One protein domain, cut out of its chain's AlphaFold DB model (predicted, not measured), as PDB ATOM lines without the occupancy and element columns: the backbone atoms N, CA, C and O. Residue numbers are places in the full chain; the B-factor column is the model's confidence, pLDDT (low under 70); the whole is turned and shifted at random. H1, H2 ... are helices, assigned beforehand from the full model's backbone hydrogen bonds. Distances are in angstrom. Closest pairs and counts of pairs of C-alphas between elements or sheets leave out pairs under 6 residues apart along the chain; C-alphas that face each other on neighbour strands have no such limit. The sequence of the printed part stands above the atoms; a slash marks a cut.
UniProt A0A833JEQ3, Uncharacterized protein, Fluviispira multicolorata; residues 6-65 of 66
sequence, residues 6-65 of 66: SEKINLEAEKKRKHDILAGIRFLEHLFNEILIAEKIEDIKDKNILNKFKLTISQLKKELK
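AT A GLANCE: This is residues 6 to 65 of the 66 residues of an uncharacterized protein of Fluviispira multicolorata (UniProt A0A833JEQ3). Two helices make an L: the long H1 runs as a straight arm, and after a loop the shorter H2 sets off at about a right angle from near H1's last turns. Residues 6 to 26 of H1 and residues 54 to 65 stick out free. The printed part has 60 residues with two named helices, H1 then H2, and no named strand; its class is all helix. It is extended, with a radius of gyration of the C-alphas of 16.4 A, and flat, spanning 49 by 34 by 14 A.

IN THESE COORDINATES: H1 holds residues 6 to 37, 47.5 A long, from C-alpha 6 at (-4.051, -59.245, 13.240). H2 holds residues 47 to 63, 24.5 A long, ending with C-alpha 63 at (-0.496, -18.060, 10.672).

HOW THE PARTS SIT: H1 and H2 are close but not clearly touching; their closest C-alphas, of Leu 31 and Ile 49, are 6.5 A apart. Their lines are about perpendicular, at 85 degrees. In H1 and H2 every O i to N i+4 pair is within hydrogen-bond range.

THE WHOLE: The two C-alphas farthest apart, of Ser 6 and Glu 39, are 51.3 A apart. The printed part has no cut, and the link from H1 to H2 is short, with 9 residues. The pLDDT is under 70 at residues 6 to 8.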
ATOM      1  N   SER A   6      -4.949 -60.312  13.710       66.12
ATOM      2  CA  SER A   6      -4.051 -59.245  13.240       66.12
ATOM      3  C   SER A   6      -4.226 -58.920  11.751       66.12
ATOM      4  O   SER A   6      -4.255 -57.750  11.380       66.12
ATOM      5  N   GLU A   7      -4.412 -59.932  10.901       65.56
ATOM      6  CA  GLU A   7      -4.665 -59.762   9.463       65.56
ATOM      7  C   GLU A   7      -6.031 -59.116   9.203       65.56
ATOM      8  O   GLU A   7      -6.151 -58.258   8.330       65.56
ATOM      9  N   LYS A   8      -7.053 -59.450  10.007       66.50
ATOM     10  CA  LYS A   8      -8.369 -58.789   9.945       66.50
ATOM     11  C   LYS A   8      -8.294 -57.290  10.245       66.50
ATOM     12  O   LYS A   8      -8.866 -56.507   9.494       66.50
ATOM     13  N   ILE A   9      -7.573 -56.893  11.297       71.56
ATOM     14  CA  ILE A   9      -7.412 -55.476  11.675       71.56
ATOM     15  C   ILE A   9      -6.692 -54.700  10.564       71.56
ATOM     16  O   ILE A   9      -7.080 -53.581  10.231       71.56
ATOM     17  N   ASN A  10      -5.673 -55.309   9.953       76.00
ATOM     18  CA  ASN A  10      -4.909 -54.676   8.882       76.00
ATOM     19  C   ASN A  10      -5.755 -54.484   7.606       76.00
ATOM     20  O   ASN A  10      -5.763 -53.406   7.015       76.00
ATOM     21  N   LEU A  11      -6.559 -55.490   7.239       77.81
ATOM     22  CA  LEU A  11      -7.500 -55.408   6.116       77.81
ATOM     23  C   LEU A  11      -8.593 -54.350   6.333       77.81
ATOM     24  O   LEU A  11      -8.999 -53.673   5.390       77.81
ATOM     25  N   GLU A  12      -9.094 -54.197   7.559       81.62
ATOM     26  CA  GLU A  12     -10.073 -53.156   7.889       81.62
ATOM     27  C   GLU A  12      -9.467 -51.748   7.813       81.62
ATOM     28  O   GLU A  12     -10.085 -50.844   7.241       81.62
ATOM     29  N   ALA A  13      -8.241 -51.565   8.310       84.62
ATOM     30  CA  ALA A  13      -7.514 -50.303   8.201       84.62
ATOM     31  C   ALA A  13      -7.251 -49.917   6.736       84.62
ATOM     32  O   ALA A  13      -7.452 -48.763   6.346       84.62
ATOM     33  N   GLU A  14      -6.867 -50.880   5.899       87.69
ATOM     34  CA  GLU A  14      -6.633 -50.652   4.475       87.69
ATOM     35  C   GLU A  14      -7.928 -50.290   3.729       87.69
ATOM     36  O   GLU A  14      -7.950 -49.341   2.940       87.69
ATOM     37  N   LYS A  15      -9.038 -50.976   4.032       89.31
ATOM     38  CA  LYS A  15     -10.363 -50.642   3.483       89.31
ATOM     39  C   LYS A  15     -10.789 -49.228   3.856       89.31
ATOM     40  O   LYS A  15     -11.248 -48.491   2.984       89.31
ATOM     41  N   LYS A  16     -10.609 -48.838   5.120       90.75
ATOM     42  CA  LYS A  16     -10.908 -47.481   5.589       90.75
ATOM     43  C   LYS A  16     -10.052 -46.449   4.858       90.75
ATOM     44  O   LYS A  16     -10.592 -45.505   4.294       90.75
ATOM     45  N   ARG A  17      -8.739 -46.679   4.766       90.81
ATOM     46  CA  ARG A  17      -7.825 -45.794   4.032       90.81
ATOM     47  C   ARG A  17      -8.242 -45.635   2.570       90.81
ATOM     48  O   ARG A  17      -8.285 -44.517   2.067       90.81
ATOM     49  N   LYS A  18      -8.572 -46.733   1.883       93.00
ATOM     50  CA  LYS A  18      -9.045 -46.696   0.492       93.00
ATOM     51  C   LYS A  18     -10.359 -45.924   0.363       93.00
ATOM     52  O   LYS A  18     -10.498 -45.124  -0.557       93.00
ATOM     53  N   HIS A  19     -11.302 -46.142   1.277       93.19
ATOM     54  CA  HIS A  19     -12.557 -45.396   1.321       93.19
ATOM     55  C   HIS A  19     -12.314 -43.888   1.489       93.19
ATOM     56  O   HIS A  19     -12.882 -43.097   0.737       93.19
ATOM     57  N   ASP A  20     -11.432 -43.500   2.410       88.12
ATOM     58  CA  ASP A  20     -11.108 -42.098   2.687       88.12
ATOM     59  C   ASP A  20     -10.416 -41.429   1.490       88.12
ATOM     60  O   ASP A  20     -10.760 -40.304   1.128       88.12
ATOM     61  N   ILE A  21      -9.508 -42.140   0.808       88.06
ATOM     62  CA  ILE A  21      -8.882 -41.667  -0.437       88.06
ATOM     63  C   ILE A  21      -9.938 -41.463  -1.528       88.06
ATOM     64  O   ILE A  21      -9.972 -40.404  -2.149       88.06
ATOM     65  N   LEU A  22     -10.827 -42.436  -1.746       93.94
ATOM     66  CA  LEU A  22     -11.892 -42.325  -2.748       93.94
ATOM     67  C   LEU A  22     -12.860 -41.178  -2.431       93.94
ATOM     68  O   LEU A  22     -13.314 -40.487  -3.340       93.94
ATOM     69  N   ALA A  23     -13.172 -40.954  -1.154       89.19
ATOM     70  CA  ALA A  23     -13.972 -39.811  -0.728       89.19
ATOM     71  C   ALA A  23     -13.247 -38.483  -0.999       89.19
ATOM     72  O   ALA A  23     -13.871 -37.532  -1.465       89.19
ATOM     73  N   GLY A  24     -11.932 -38.436  -0.763       87.44
ATOM     74  CA  GLY A  24     -11.085 -37.295  -1.098       87.44
ATOM     75  C   GLY A  24     -11.071 -36.984  -2.593       87.44
ATOM     76  O   GLY A  24     -11.268 -35.831  -2.964       87.44
ATOM     77  N   ILE A  25     -10.915 -38.003  -3.442       91.25
ATOM     78  CA  ILE A  25     -10.954 -37.856  -4.905       91.25
ATOM     79  C   ILE A  25     -12.300 -37.277  -5.347       91.25
ATOM     80  O   ILE A  25     -12.317 -36.234  -5.992       91.25
ATOM     81  N   ARG A  26     -13.422 -37.865  -4.907       89.81
ATOM     82  CA  ARG A  26     -14.764 -37.360  -5.251       89.81
ATOM     83  C   ARG A  26     -14.975 -35.909  -4.826       89.81
ATOM     84  O   ARG A  26     -15.567 -35.129  -5.563       89.81
ATOM     85  N   PHE A  27     -14.497 -35.543  -3.636       87.25
ATOM     86  CA  PHE A  27     -14.569 -34.165  -3.158       87.25
ATOM     87  C   PHE A  27     -13.783 -33.209  -4.068       87.25
ATOM     88  O   PHE A  27     -14.280 -32.134  -4.390       87.25
ATOM     89  N   LEU A  28     -12.575 -33.592  -4.489       86.12
ATOM     90  CA  LEU A  28     -11.730 -32.765  -5.352       86.12
ATOM     91  C   LEU A  28     -12.293 -32.631  -6.771       86.12
ATOM     92  O   LEU A  28     -12.260 -31.539  -7.326       86.12
ATOM     93  N   GLU A  29     -12.850 -33.702  -7.336       90.56
ATOM     94  CA  GLU A  29     -13.525 -33.659  -8.640       90.56
ATOM     95  C   GLU A  29     -14.753 -32.742  -8.600       90.56
ATOM     96  O   GLU A  29     -14.952 -31.924  -9.497       90.56
ATOM     97  N   HIS A  30     -15.553 -32.828  -7.533       87.69
ATOM     98  CA  HIS A  30     -16.709 -31.954  -7.360       87.69
ATOM     99  C   HIS A  30     -16.294 -30.486  -7.196       87.69
ATOM    100  O   HIS A  30     -16.868 -29.607  -7.831       87.69
ATOM    101  N   LEU A  31     -15.236 -30.235  -6.420       85.75
ATOM    102  CA  LEU A  31     -14.647 -28.910  -6.256       85.75
ATOM    103  C   LEU A  31     -14.166 -28.316  -7.577       85.75
ATOM    104  O   LEU A  31     -14.440 -27.155  -7.863       85.75
ATOM    105  N   PHE A  32     -13.453 -29.106  -8.374       85.75
ATOM    106  CA  PHE A  32     -12.959 -28.670  -9.671       85.75
ATOM    107  C   PHE A  32     -14.106 -28.262 -10.602       85.75
ATOM    108  O   PHE A  32     -14.041 -27.203 -11.220       85.75
ATOM    109  N   ASN A  33     -15.181 -29.051 -10.641       88.00
ATOM    110  CA  ASN A  33     -16.350 -28.748 -11.463       88.00
ATOM    111  C   ASN A  33     -17.084 -27.482 -11.004       88.00
ATOM    112  O   ASN A  33     -17.444 -26.669 -11.849       88.00
ATOM    113  N   GLU A  34     -17.272 -27.286  -9.695       84.69
ATOM    114  CA  GLU A  34     -17.889 -26.063  -9.155       84.69
ATOM    115  C   GLU A  34     -17.042 -24.820  -9.467       84.69
ATOM    116  O   GLU A  34     -17.588 -23.782  -9.823       84.69
ATOM    117  N   ILE A  35     -15.708 -24.920  -9.396       86.06
ATOM    118  CA  ILE A  35     -14.803 -23.813  -9.750       86.06
ATOM    119  C   ILE A  35     -14.844 -23.511 -11.251       86.06
ATOM    120  O   ILE A  35     -14.806 -22.346 -11.629       86.06
ATOM    121  N   LEU A  36     -14.916 -24.534 -12.107       87.50
ATOM    122  CA  LEU A  36     -14.946 -24.349 -13.560       87.50
ATOM    123  C   LEU A  36     -16.155 -23.537 -14.042       87.50
ATOM    124  O   LEU A  36     -16.051 -22.854 -15.057       87.50
ATOM    125  N   ILE A  37     -17.292 -23.652 -13.354       87.25
ATOM    126  CA  ILE A  37     -18.550 -22.996 -13.742       87.25
ATOM    127  C   ILE A  37     -18.821 -21.695 -12.981       87.25
ATOM    128  O   ILE A  37     -19.684 -20.926 -13.396       87.25
ATOM    129  N   ALA A  38     -18.137 -21.465 -11.860       85.94
ATOM    130  CA  ALA A  38     -18.344 -20.299 -11.014       85.94
ATOM    131  C   ALA A  38     -17.542 -19.096 -11.531       85.94
ATOM    132  O   ALA A  38     -16.323 -19.171 -11.680       85.94
ATOM    133  N   GLU A  39     -18.205 -17.958 -11.743       85.06
ATOM    134  CA  GLU A  39     -17.523 -16.690 -12.040       85.06
ATOM    135  C   GLU A  39     -17.110 -15.974 -10.749       85.06
ATOM    136  O   GLU A  39     -16.115 -15.244 -10.711       85.06
ATOM    137  N   LYS A  40     -17.872 -16.189  -9.672       85.31
ATOM    138  CA  LYS A  40     -17.614 -15.653  -8.337       85.31
ATOM    139  C   LYS A  40     -17.792 -16.736  -7.280       85.31
ATOM    140  O   LYS A  40     -18.458 -17.745  -7.488       85.31
ATOM    141  N   ILE A  41     -17.207 -16.529  -6.101       77.75
ATOM    142  CA  ILE A  41     -17.251 -17.533  -5.026       77.75
ATOM    143  C   ILE A  41     -18.675 -17.787  -4.513       77.75
ATOM    144  O   ILE A  41     -18.963 -18.868  -4.004       77.75
ATOM    145  N   GLU A  42     -19.565 -16.804  -4.657       83.75
ATOM    146  CA  GLU A  42     -20.982 -16.897  -4.315       83.75
ATOM    147  C   GLU A  42     -21.757 -17.867  -5.222       83.75
ATOM    148  O   GLU A  42     -22.820 -18.340  -4.821       83.75
ATOM    149  N   ASP A  43     -21.223 -18.189  -6.405       85.44
ATOM    150  CA  ASP A  43     -21.852 -19.114  -7.353       85.44
ATOM    151  C   ASP A  43     -21.647 -20.584  -6.956       85.44
ATOM    152  O   ASP A  43     -22.402 -21.451  -7.402       85.44
ATOM    153  N   ILE A  44     -20.670 -20.868  -6.085       85.06
ATOM    154  CA  ILE A  44     -20.412 -22.212  -5.561       85.06
ATOM    155  C   ILE A  44     -21.545 -22.598  -4.607       85.06
ATOM    156  O   ILE A  44     -21.722 -21.994  -3.544       85.06
ATOM    157  N   LYS A  45     -22.306 -23.640  -4.952       82.19
ATOM    158  CA  LYS A  45     -23.503 -24.049  -4.190       82.19
ATOM    159  C   LYS A  45     -23.211 -25.110  -3.139       82.19
ATOM    160  O   LYS A  45     -23.985 -25.253  -2.184       82.19
ATOM    161  N   ASP A  46     -22.108 -25.846  -3.266       84.75
ATOM    162  CA  ASP A  46     -21.752 -26.864  -2.281       84.75
ATOM    163  C   ASP A  46     -21.232 -26.241  -0.971       84.75
ATOM    164  O   ASP A  46     -20.126 -25.699  -0.859       84.75
ATOM    165  N   LYS A  47     -22.032 -26.405   0.086       84.00
ATOM    166  CA  LYS A  47     -21.720 -25.962   1.449       84.00
ATOM    167  C   LYS A  47     -20.448 -26.597   2.014       84.00
ATOM    168  O   LYS A  47     -19.766 -25.956   2.812       84.00
ATOM    169  N   ASN A  48     -20.118 -27.835   1.642       84.19
ATOM    170  CA  ASN A  48     -18.920 -28.519   2.134       84.19
ATOM    171  C   ASN A  48     -17.650 -27.884   1.571       84.19
ATOM    172  O   ASN A  48     -16.689 -27.660   2.313       84.19
ATOM    173  N   ILE A  49     -17.670 -27.550   0.280       83.19
ATOM    174  CA  ILE A  49     -16.598 -26.814  -0.390       83.19
ATOM    175  C   ILE A  49     -16.422 -25.441   0.259       83.19
ATOM    176  O   ILE A  49     -15.322 -25.113   0.712       83.19
ATOM    177  N   LEU A  50     -17.510 -24.678   0.398       84.56
ATOM    178  CA  LEU A  50     -17.479 -23.358   1.030       84.56
ATOM    179  C   LEU A  50     -16.938 -23.414   2.466       84.56
ATOM    180  O   LEU A  50     -16.144 -22.563   2.871       84.56
ATOM    181  N   ASN A  51     -17.330 -24.426   3.244       88.19
ATOM    182  CA  ASN A  51     -16.832 -24.613   4.604       88.19
ATOM    183  C   ASN A  51     -15.334 -24.924   4.637       88.19
ATOM    184  O   ASN A  51     -14.617 -24.328   5.444       88.19
ATOM    185  N   LYS A  52     -14.836 -25.808   3.760       84.31
ATOM    186  CA  LYS A  52     -13.394 -26.072   3.670       84.31
ATOM    187  C   LYS A  52     -12.615 -24.820   3.278       84.31
ATOM    188  O   LYS A  52     -11.632 -24.514   3.945       84.31
ATOM    189  N   PHE A  53     -13.090 -24.055   2.297       84.31
ATOM    190  CA  PHE A  53     -12.477 -22.773   1.936       84.31
ATOM    191  C   PHE A  53     -12.398 -21.814   3.125       84.31
ATOM    192  O   PHE A  53     -11.332 -21.266   3.416       84.31
ATOM    193  N   LYS A  54     -13.500 -21.644   3.865       88.62
ATOM    194  CA  LYS A  54     -13.532 -20.797   5.068       88.62
ATOM    195  C   LYS A  54     -12.533 -21.261   6.129       88.62
ATOM    196  O   LYS A  54     -11.853 -20.425   6.722       88.62
ATOM    197  N   LEU A  55     -12.423 -22.571   6.358       91.62
ATOM    198  CA  LEU A  55     -11.455 -23.140   7.300       91.62
ATOM    199  C   LEU A  55     -10.014 -22.868   6.866       91.62
ATOM    200  O   LEU A  55      -9.223 -22.401   7.684       91.62
ATOM    201  N   THR A  56      -9.688 -23.082   5.591       86.50
ATOM    202  CA  THR A  56      -8.356 -22.800   5.047       86.50
ATOM    203  C   THR A  56      -8.002 -21.318   5.183       86.50
ATOM    204  O   THR A  56      -6.936 -20.990   5.700       86.50
ATOM    205  N   ILE A  57      -8.913 -20.405   4.827       89.12
ATOM    206  CA  ILE A  57      -8.707 -18.958   5.009       89.12
ATOM    207  C   ILE A  57      -8.491 -18.622   6.490       89.12
ATOM    208  O   ILE A  57      -7.618 -17.823   6.827       89.12
ATOM    209  N   SER A  58      -9.277 -19.222   7.388       93.75
ATOM    210  CA  SER A  58      -9.130 -19.019   8.831       93.75
ATOM    211  C   SER A  58      -7.756 -19.466   9.332       93.75
ATOM    212  O   SER A  58      -7.128 -18.739  10.099       93.75
ATOM    213  N   GLN A  59      -7.265 -20.623   8.880       92.69
ATOM    214  CA  GLN A  59      -5.934 -21.123   9.225       92.69
ATOM    215  C   GLN A  59      -4.830 -20.189   8.721       92.69
ATOM    216  O   GLN A  59      -3.989 -19.777   9.513       92.69
ATOM    217  N   LEU A  60      -4.883 -19.762   7.457       90.00
ATOM    218  CA  LEU A  60      -3.896 -18.833   6.892       90.00
ATOM    219  C   LEU A  60      -3.871 -17.489   7.636       90.00
ATOM    220  O   LEU A  60      -2.806 -16.969   7.956       90.00
ATOM    221  N   LYS A  61      -5.044 -16.947   7.991       92.06
ATOM    222  CA  LYS A  61      -5.145 -15.718   8.798       92.06
ATOM    223  C   LYS A  61      -4.569 -15.874  10.206       92.06
ATOM    224  O   LYS A  61      -4.135 -14.879  10.777       92.06
ATOM    225  N   LYS A  62      -4.620 -17.075  10.790       95.00
ATOM    226  CA  LYS A  62      -3.996 -17.355  12.091       95.00
ATOM    227  C   LYS A  62      -2.476 -17.402  11.973       95.00
ATOM    228  O   LYS A  62      -1.816 -16.837  12.833       95.00
ATOM    229  N   GLU A  63      -1.945 -18.015  10.917       90.69
ATOM    230  CA  GLU A  63      -0.496 -18.060  10.672       90.69
ATOM    231  C   GLU A  63       0.092 -16.662  10.427       90.69
ATOM    232  O   GLU A  63       1.151 -16.361  10.952       90.69
ATOM    233  N   LEU A  64      -0.623 -15.758   9.746       90.12
ATOM    234  CA  LEU A  64      -0.175 -14.362   9.574       90.12
ATOM    235  C   LEU A  64      -0.145 -13.527  10.868       90.12
ATOM    236  O   LEU A  64       0.394 -12.424  10.866       90.12
ATOM    237  N   LYS A  65      -0.796 -13.991  11.941       83.50
ATOM    238  CA  LYS A  65      -0.832 -13.313  13.250       83.50
ATOM    239  C   LYS A  65       0.175 -13.888  14.254       83.50
ATOM    240  O   LYS A  65       0.195 -13.419  15.391       83.50
TER     241      LYS A  65